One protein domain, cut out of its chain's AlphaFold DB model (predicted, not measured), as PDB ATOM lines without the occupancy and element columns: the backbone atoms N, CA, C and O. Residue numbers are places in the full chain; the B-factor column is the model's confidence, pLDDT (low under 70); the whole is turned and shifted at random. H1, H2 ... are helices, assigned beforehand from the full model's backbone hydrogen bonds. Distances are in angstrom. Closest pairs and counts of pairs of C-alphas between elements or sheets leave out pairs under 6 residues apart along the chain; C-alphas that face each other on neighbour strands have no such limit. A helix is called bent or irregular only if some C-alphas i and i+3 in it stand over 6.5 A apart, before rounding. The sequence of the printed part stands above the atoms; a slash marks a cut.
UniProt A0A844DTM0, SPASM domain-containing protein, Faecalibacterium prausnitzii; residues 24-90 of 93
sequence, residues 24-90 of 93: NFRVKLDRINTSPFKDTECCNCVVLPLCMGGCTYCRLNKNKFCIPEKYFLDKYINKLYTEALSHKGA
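This is residues 24 to 90 of the 93 residues of the protein "SPASM domain-containing protein" of Faecalibacterium prausnitzii (UniProt A0A844DTM0). A small body of four short helices, H1 to H4, and the loops between them bears one long arm: residues 74 to 90, of which 74 to 88 belong to the long helix H5, stick out from it, and this arm makes much of the length. In the body, H1 and H4 meet at the end away from the arm, while the very short H2 and H3 sit nearer to where H5 sets out. The printed part has 67 residues with five named helices, H1 to H5 in that order along the chain, and no named strand; the class is all helix. The whole is extended, with a radius of gyration of the C-alphas of 17.1 A, and the C-alphas span 59 by 21 by 16 A.

Start at H1, residues 25 to 33, and look from there to H4, residues 56 to 60: the two touch, and their closest C-alphas, those of Arg 31 and Thr 56, are 6.3 A apart. Next find H2, residues 40 to 43, and H3, residues 48 to 51: they are close but not clearly touching, with the closest C-alphas, those of Cys 42 and Leu 48, at 6.1 A. Go on to H5, residues 69 to 88: H3 and H5 are near each other, with 5 pairs of C-alphas within 10 A but no pair within 8 A. H1 and H5 are apart, and so are H2 and H4. In H1 and H4 each O i to N i+4 pair is within hydrogen-bond range, in H5 14 of 16 are, and H2 and H3 are too short for such a pair.

Find C-alpha 25 at (158.793, 253.586, 293.221); from there H1 runs 12.8 A to C-alpha 33. H2 measures 5.0 A from C-alpha 40 to C-alpha 43, H3 5.1 A from C-alpha 48 to C-alpha 51, and H4 6.2 A from C-alpha 56 at (150.654, 256.174, 305.254) to C-alpha 60. H5 begins at C-alpha 69 and runs 26.9 A to C-alpha 88 at (135.978, 246.029, 343.574). Look at C-alphas 71 and 74: they are 7.8 A apart, where a regular helix has about 5 A, and H5 is irregular.

The C-alphas of Phe 25 and Ala 90 are the two farthest apart, at 59.4 A. Residues 74 to 90, of which 74 to 88 belong to H5, stand free; the 50 residues of the body without them span 36 by 18 by 15 A. The printed part has no cut. The links from H2 to H3 and from H3 to H4 are tight, those from H1 to H2 and from H4 to H5 are short, and no link is long. The mean pLDDT of the printed part is 85.2; look for values under 70 at residues 24 to 29 and 88 to 90.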
ATOM      1  N   ASN A  24     154.489 251.608 292.872       58.66
ATOM      2  CA  ASN A  24     155.214 252.614 292.103       58.66
ATOM      3  C   ASN A  24     156.349 253.203 292.968       58.66
ATOM      4  O   ASN A  24     156.098 253.643 294.091       58.66
ATOM      5  N   PHE A  25     157.592 253.174 292.476       60.59
ATOM      6  CA  PHE A  25     158.793 253.586 293.221       60.59
ATOM      7  C   PHE A  25     158.630 254.961 293.894       60.59
ATOM      8  O   PHE A  25     159.070 255.164 295.026       60.59
ATOM      9  N   ARG A  26     157.886 255.866 293.249       58.59
ATOM     10  CA  ARG A  26     157.521 257.185 293.779       58.59
ATOM     11  C   ARG A  26     156.718 257.115 295.088       58.59
ATOM     12  O   ARG A  26     157.069 257.775 296.056       58.59
ATOM     13  N   VAL A  27     155.726 256.224 295.166       62.81
ATOM     14  CA  VAL A  27     154.909 255.989 296.376       62.81
ATOM     15  C   VAL A  27     155.765 255.442 297.523       62.81
ATOM     16  O   VAL A  27     155.508 255.732 298.690       62.81
ATOM     17  N   LYS A  28     156.810 254.662 297.215       64.62
ATOM     18  CA  LYS A  28     157.736 254.119 298.221       64.62
ATOM     19  C   LYS A  28     158.610 255.214 298.846       64.62
ATOM     20  O   LYS A  28     158.793 255.207 300.060       64.62
ATOM     21  N   LEU A  29     159.102 256.153 298.040       69.00
ATOM     22  CA  LEU A  29     159.852 257.325 298.508       69.00
ATOM     23  C   LEU A  29     158.988 258.255 299.361       69.00
ATOM     24  O   LEU A  29     159.409 258.658 300.444       69.00
ATOM     25  N   ASP A  30     157.758 258.525 298.925       72.56
ATOM     26  CA  ASP A  30     156.840 259.385 299.674       72.56
ATOM     27  C   ASP A  30     156.532 258.806 301.062       72.56
ATOM     28  O   ASP A  30     156.480 259.547 302.041       72.56
ATOM     29  N   ARG A  31     156.422 257.476 301.194       71.12
ATOM     30  CA  ARG A  31     156.244 256.819 302.501       71.12
ATOM     31  C   ARG A  31     157.406 257.054 303.463       71.12
ATOM     32  O   ARG A  31     157.156 257.305 304.634       71.12
ATOM     33  N   ILE A  32     158.646 256.962 302.983       75.50
ATOM     34  CA  ILE A  32     159.855 257.131 303.810       75.50
ATOM     35  C   ILE A  32     160.013 258.596 304.238       75.50
ATOM     36  O   ILE A  32     160.401 258.882 305.365       75.50
ATOM     37  N   ASN A  33     159.670 259.529 303.349       79.00
ATOM     38  CA  ASN A  33     159.834 260.964 303.587       79.00
ATOM     39  C   ASN A  33     158.684 261.592 304.394       79.00
ATOM     40  O   ASN A  33     158.815 262.715 304.901       79.00
ATOM     41  N   THR A  34     157.557 260.884 304.515       81.50
ATOM     42  CA  THR A  34     156.387 261.330 305.275       81.50
ATOM     43  C   THR A  34     156.636 261.143 306.767       81.50
ATOM     44  O   THR A  34     156.505 260.047 307.302       81.50
ATOM     45  N   SER A  35     156.953 262.241 307.453       86.69
ATOM     46  CA  SER A  35     157.098 262.268 308.908       86.69
ATOM     47  C   SER A  35     155.841 262.857 309.560       86.69
ATOM     48  O   SER A  35     155.388 263.925 309.134       86.69
ATOM     49  N   PRO A  36     155.269 262.216 310.595       88.31
ATOM     50  CA  PRO A  36     154.172 262.798 311.366       88.31
ATOM     51  C   PRO A  36     154.607 264.015 312.187       88.31
ATOM     52  O   PRO A  36     153.782 264.867 312.475       88.31
ATOM     53  N   PHE A  37     155.899 264.154 312.492       89.69
ATOM     54  CA  PHE A  37     156.426 265.274 313.279       89.69
ATOM     55  C   PHE A  37     156.478 266.601 312.508       89.69
ATOM     56  O   PHE A  37     156.746 267.649 313.085       89.69
ATOM     57  N   LYS A  38     156.232 266.565 311.193       89.12
ATOM     58  CA  LYS A  38     156.075 267.767 310.361       89.12
ATOM     59  C   LYS A  38     154.643 268.312 310.381       89.12
ATOM     60  O   LYS A  38     154.389 269.366 309.812       89.12
ATOM     61  N   ASP A  39     153.708 267.573 310.974       89.19
ATOM     62  CA  ASP A  39     152.281 267.866 310.963       89.19
ATOM     63  C   ASP A  39     151.846 268.347 312.350       89.19
ATOM     64  O   ASP A  39     151.955 267.619 313.337       89.19
ATOM     65  N   THR A  40     151.360 269.588 312.431       92.88
ATOM     66  CA  THR A  40     150.972 270.212 313.702       92.88
ATOM     67  C   THR A  40     149.794 269.506 314.368       92.88
ATOM     68  O   THR A  40     149.722 269.476 315.592       92.88
ATOM     69  N   GLU A  41     148.876 268.920 313.590       92.44
ATOM     70  CA  GLU A  41     147.769 268.134 314.140       92.44
ATOM     71  C   GLU A  41     148.309 266.871 314.813       92.44
ATOM     72  O   GLU A  41     147.921 266.548 315.935       92.44
ATOM     73  N   CYS A  42     149.245 266.186 314.153       92.62
ATOM     74  CA  CYS A  42     149.873 264.986 314.698       92.62
ATOM     75  C   CYS A  42     150.697 265.299 315.951       92.62
ATOM     76  O   CYS A  42     150.558 264.590 316.943       92.62
ATOM     77  N   CYS A  43     151.508 266.362 315.939       94.06
ATOM     78  CA  CYS A  43     152.331 266.757 317.090       94.06
ATOM     79  C   CYS A  43     151.502 267.064 318.345       94.06
ATOM     80  O   CYS A  43     151.960 266.808 319.454       94.06
ATOM     81  N   ASN A  44     150.275 267.562 318.170       95.12
ATOM     82  CA  ASN A  44     149.348 267.852 319.264       95.12
ATOM     83  C   ASN A  44     148.410 266.674 319.591       95.12
ATOM     84  O   ASN A  44     147.521 266.798 320.434       95.12
ATOM     85  N   CYS A  45     148.562 265.528 318.922       94.00
ATOM     86  CA  CYS A  45     147.679 264.385 319.088       94.00
ATOM     87  C   CYS A  45     148.186 263.444 320.187       94.00
ATOM     88  O   CYS A  45     149.243 262.830 320.053       94.00
ATOM     89  N   VAL A  46     147.382 263.245 321.236       94.19
ATOM     90  CA  VAL A  46     147.732 262.376 322.376       94.19
ATOM     91  C   VAL A  46     148.000 260.920 321.973       94.19
ATOM     92  O   VAL A  46     148.791 260.232 322.609       94.19
ATOM     93  N   VAL A  47     147.381 260.452 320.882       94.25
ATOM     94  CA  VAL A  47     147.556 259.081 320.376       94.25
ATOM     95  C   VAL A  47     148.681 258.949 319.345       94.25
ATOM     96  O   VAL A  47     148.874 257.857 318.811       94.25
ATOM     97  N   LEU A  48     149.447 260.012 319.057       94.00
ATOM     98  CA  LEU A  48     150.579 259.950 318.123       94.00
ATOM     99  C   LEU A  48     151.593 258.840 318.467       94.00
ATOM    100  O   LEU A  48     151.985 258.124 317.542       94.00
ATOM    101  N   PRO A  49     151.982 258.617 319.739       92.31
ATOM    102  CA  PRO A  49     152.901 257.530 320.089       92.31
ATOM    103  C   PRO A  49     152.381 256.137 319.708       92.31
ATOM    104  O   PRO A  49     153.171 255.225 319.492       92.31
ATOM    105  N   LEU A  50     151.057 255.980 319.606       90.88
ATOM    106  CA  LEU A  50     150.401 254.725 319.254       90.88
ATOM    107  C   LEU A  50     150.179 254.600 317.740       90.88
ATOM    108  O   LEU A  50     150.354 253.530 317.167       90.88
ATOM    109  N   CYS A  51     149.782 255.696 317.083       91.94
ATOM    110  CA  CYS A  51     149.379 255.686 315.677       91.94
ATOM    111  C   CYS A  51     150.520 255.979 314.696       91.94
ATOM    112  O   CYS A  51     150.378 255.692 313.509       91.94
ATOM    113  N   MET A  52     151.611 256.600 315.161       91.00
ATOM    114  CA  MET A  52     152.767 257.025 314.359       91.00
ATOM    115  C   MET A  52     152.411 257.876 313.122       91.00
ATOM    116  O   MET A  52     153.121 257.864 312.118       91.00
ATOM    117  N   GLY A  53     151.306 258.626 313.171       90.94
ATOM    118  CA  GLY A  53     150.800 259.407 312.032       90.94
ATOM    119  C   GLY A  53     149.738 258.710 311.185       90.94
ATOM    120  O   GLY A  53     149.370 259.226 310.129       90.94
ATOM    121  N   GLY A  54     149.239 257.557 311.630       90.00
ATOM    122  CA  GLY A  54     148.178 256.815 310.963       90.00
ATOM    123  C   GLY A  54     148.644 256.057 309.721       90.00
ATOM    124  O   GLY A  54     149.828 255.806 309.500       90.00
ATOM    125  N   CYS A  55     147.690 255.655 308.884       87.19
ATOM    126  CA  CYS A  55     147.995 254.843 307.711       87.19
ATOM    127  C   CYS A  55     148.637 255.683 306.594       87.19
ATOM    128  O   CYS A  55     147.960 256.475 305.932       87.19
ATOM    129  N   THR A  56     149.923 255.455 306.312       85.00
ATOM    130  CA  THR A  56     150.654 256.174 305.254       85.00
ATOM    131  C   THR A  56     150.010 255.998 303.878       85.00
ATOM    132  O   THR A  56     149.984 256.933 303.088       85.00
ATOM    133  N   TYR A  57     149.439 254.823 303.582       83.12
ATOM    134  CA  TYR A  57     148.704 254.595 302.331       83.12
ATOM    135  C   TYR A  57     147.485 255.516 302.210       83.12
ATOM    136  O   TYR A  57     147.316 256.183 301.193       83.12
ATOM    137  N   CYS A  58     146.664 255.594 303.262       86.12
ATOM    138  CA  CYS A  58     145.494 256.467 303.272       86.12
ATOM    139  C   CYS A  58     145.895 257.939 303.165       86.12
ATOM    140  O   CYS A  58     145.261 258.677 302.418       86.12
ATOM    141  N   ARG A  59     146.978 258.342 303.841       83.25
ATOM    142  CA  ARG A  59     147.508 259.708 303.788       83.25
ATOM    143  C   ARG A  59     147.916 260.115 302.371       83.25
ATOM    144  O   ARG A  59     147.513 261.178 301.908       83.25
ATOM    145  N   LEU A  60     148.649 259.255 301.661       83.38
ATOM    146  CA  LEU A  60     149.056 259.510 300.271       83.38
ATOM    147  C   LEU A  60     147.861 259.552 299.311       83.38
ATOM    148  O   LEU A  60     147.840 260.358 298.385       83.38
ATOM    149  N   ASN A  61     146.834 258.746 299.577       84.12
ATOM    150  CA  ASN A  61     145.598 258.729 298.795       84.12
ATOM    151  C   ASN A  61     144.576 259.793 299.229       84.12
ATOM    152  O   ASN A  61     143.439 259.749 298.771       84.12
ATOM    153  N   LYS A  62     144.955 260.730 300.115       81.06
ATOM    154  CA  LYS A  62     144.080 261.790 300.657       81.06
ATOM    155  C   LYS A  62     142.786 261.268 301.305       81.06
ATOM    156  O   LYS A  62     141.780 261.969 301.361       81.06
ATOM    157  N   ASN A  63     142.821 260.045 301.822       83.19
ATOM    158  CA  ASN A  63     141.728 259.421 302.560       83.19
ATOM    159  C   ASN A  63     141.887 259.652 304.068       83.19
ATOM    160  O   ASN A  63     142.966 259.998 304.552       83.19
ATOM    161  N   LYS A  64     140.821 259.388 304.839       78.75
ATOM    162  CA  LYS A  64     140.895 259.363 306.309       78.75
ATOM    163  C   LYS A  64     142.006 258.398 306.752       78.75
ATOM    164  O   LYS A  64     141.981 257.222 306.395       78.75
ATOM    165  N   PHE A  65     142.977 258.904 307.511       84.75
ATOM    166  CA  PHE A  65     144.178 258.152 307.904       84.75
ATOM    167  C   PHE A  65     144.347 257.995 309.421       84.75
ATOM    168  O   PHE A  65     145.125 257.144 309.849       84.75
ATOM    169  N   CYS A  66     143.639 258.797 310.226       91.44
ATOM    170  CA  CYS A  66     143.671 258.700 311.686       91.44
ATOM    171  C   CYS A  66     143.065 257.376 312.157       91.44
ATOM    172  O   CYS A  66     142.022 256.956 311.649       91.44
ATOM    173  N   ILE A  67     143.689 256.766 313.164       91.19
ATOM    174  CA  ILE A  67     143.144 255.571 313.807       91.19
ATOM    175  C   ILE A  67     141.882 255.928 314.618       91.19
ATOM    176  O   ILE A  67     141.803 257.039 315.160       91.19
ATOM    177  N   PRO A  68     140.883 255.035 314.694       90.25
ATOM    178  CA  PRO A  68     139.638 255.264 315.426       90.25
ATOM    179  C   PRO A  68     139.814 255.690 316.894       90.25
ATOM    180  O   PRO A  68     139.045 256.513 317.391       90.25
ATOM    181  N   GLU A  69     140.852 255.190 317.564       89.88
ATOM    182  CA  GLU A  69     141.187 255.433 318.970       89.88
ATOM    183  C   GLU A  69     141.313 256.926 319.274       89.88
ATOM    184  O   GLU A  69     140.913 257.362 320.350       89.88
ATOM    185  N   LYS A  70     141.749 257.738 318.301       91.88
ATOM    186  CA  LYS A  70     141.773 259.205 318.413       91.88
ATOM    187  C   LYS A  70     140.440 259.787 318.907       91.88
ATOM    188  O   LYS A  70     140.442 260.812 319.576       91.88
ATOM    189  N   TYR A  71     139.312 259.166 318.557       91.25
ATOM    190  CA  TYR A  71     137.971 259.696 318.816       91.25
ATOM    191  C   TYR A  71     137.252 259.036 319.994       91.25
ATOM    192  O   TYR A  71     136.257 259.581 320.477       91.25
ATOM    193  N   PHE A  72     137.689 257.852 320.432       92.25
ATOM    194  CA  PHE A  72     136.976 257.093 321.464       92.25
ATOM    195  C   PHE A  72     137.835 256.662 322.654       92.25
ATOM    196  O   PHE A  72     137.262 256.135 323.609       92.25
ATOM    197  N   LEU A  73     139.157 256.883 322.639       91.12
ATOM    198  CA  LEU A  73     140.059 256.404 323.691       91.12
ATOM    199  C   LEU A  73     139.607 256.842 325.092       91.12
ATOM    200  O   LEU A  73     139.525 256.004 325.985       91.12
ATOM    201  N   ASP A  74     139.192 258.097 325.263       91.00
ATOM    202  CA  ASP A  74     138.704 258.602 326.553       91.00
ATOM    203  C   ASP A  74     137.454 257.859 327.035       91.00
ATOM    204  O   ASP A  74     137.330 257.493 328.205       91.00
ATOM    205  N   LYS A  75     136.510 257.589 326.124       92.75
ATOM    206  CA  LYS A  75     135.294 256.827 326.445       92.75
ATOM    207  C   LYS A  75     135.642 255.397 326.843       92.75
ATOM    208  O   LYS A  75     135.044 254.859 327.772       92.75
ATOM    209  N   TYR A  76     136.608 254.797 326.154       92.56
ATOM    210  CA  TYR A  76     137.069 253.446 326.440       92.56
ATOM    211  C   TYR A  76     137.755 253.352 327.807       92.56
ATOM    212  O   TYR A  76     137.403 252.480 328.597       92.56
ATOM    213  N   ILE A  77     138.651 254.288 328.132       93.06
ATOM    214  CA  ILE A  77     139.319 254.348 329.440       93.06
ATOM    215  C   ILE A  77     138.293 254.528 330.562       93.06
ATOM    216  O   ILE A  77     138.326 253.785 331.541       93.06
ATOM    217  N   ASN A  78     137.346 255.459 330.405       95.44
ATOM    218  CA  ASN A  78     136.299 255.682 331.403       95.44
ATOM    219  C   ASN A  78     135.454 254.427 331.635       95.44
ATOM    220  O   ASN A  78     135.181 254.076 332.782       95.44
ATOM    221  N   LYS A  79     135.093 253.713 330.562       95.12
ATOM    222  CA  LYS A  79     134.378 252.441 330.661       95.12
ATOM    223  C   LYS A  79     135.176 251.418 331.479       95.12
ATOM    224  O   LYS A  79     134.662 250.922 332.480       95.12
ATOM    225  N   LEU A  80     136.436 251.169 331.119       94.81
ATOM    226  CA  LEU A  80     137.299 250.224 331.843       94.81
ATOM    227  C   LEU A  80     137.465 250.603 333.320       94.81
ATOM    228  O   LEU A  80     137.429 249.742 334.197       94.81
ATOM    229  N   TYR A  81     137.621 251.894 333.605       96.00
ATOM    230  CA  TYR A  81     137.738 252.395 334.970       96.00
ATOM    231  C   TYR A  81     136.456 252.155 335.779       96.00
ATOM    232  O   TYR A  81     136.519 251.673 336.909       96.00
ATOM    233  N   THR A  82     135.286 252.428 335.193       95.75
ATOM    234  CA  THR A  82     133.988 252.201 335.852       95.75
ATOM    235  C   THR A  82     133.725 250.720 336.125       95.75
ATOM    236  O   THR A  82     133.268 250.379 337.214       95.75
ATOM    237  N   GLU A  83     134.086 249.837 335.191       95.06
ATOM    238  CA  GLU A  83     134.009 248.382 335.368       95.06
ATOM    239  C   GLU A  83     134.956 247.918 336.486       95.06
ATOM    240  O   GLU A  83     134.569 247.170 337.382       95.06
ATOM    241  N   ALA A  84     136.190 248.423 336.519       94.31
ATOM    242  CA  ALA A  84     137.134 248.087 337.583       94.31
ATOM    243  C   ALA A  84     136.646 248.524 338.979       94.31
ATOM    244  O   ALA A  84     136.940 247.853 339.970       94.31
ATOM    245  N   LEU A  85     135.906 249.634 339.080       93.25
ATOM    246  CA  LEU A  85     135.297 250.079 340.336       93.25
ATOM    247  C   LEU A  85     134.103 249.211 340.750       93.25
ATOM    248  O   LEU A  85     133.999 248.865 341.927       93.25
ATOM    249  N   SER A  86     133.233 248.822 339.813       88.44
ATOM    250  CA  SER A  86     132.073 247.979 340.124       88.44
ATOM    251  C   SER A  86     132.489 246.581 340.595       88.44
ATOM    252  O   SER A  86     131.913 246.056 341.547       88.44
ATOM    253  N   HIS A  87     133.554 246.011 340.024       73.62
ATOM    254  CA  HIS A  87     134.086 244.713 340.448       73.62
ATOM    255  C   HIS A  87     134.788 244.741 341.817       73.62
ATOM    256  O   HIS A  87     134.768 243.736 342.525       73.62
ATOM    257  N   LYS A  88     135.356 245.879 342.241       63.06
ATOM    258  CA  LYS A  88     135.978 246.029 343.574       63.06
ATOM    259  C   LYS A  88     134.966 246.077 344.728       63.06
ATOM    260  O   LYS A  88     135.355 245.861 345.871       63.06
ATOM    261  N   GLY A  89     133.688 246.345 344.448       58.97
ATOM    262  CA  GLY A  89     132.614 246.312 345.448       58.97
ATOM    263  C   GLY A  89     132.060 244.911 345.738       58.97
ATOM    264  O   GLY A  89     131.476 244.705 346.796       58.97
ATOM    265  N   ALA A  90     132.258 243.948 344.830       58.53
ATOM    266  CA  ALA A  90     131.701 242.593 344.924       58.53
ATOM    267  C   ALA A  90     132.657 241.556 345.553       58.53
ATOM    268  O   ALA A  90     132.268 240.412 345.766       58.53
TER     269      ALA A  90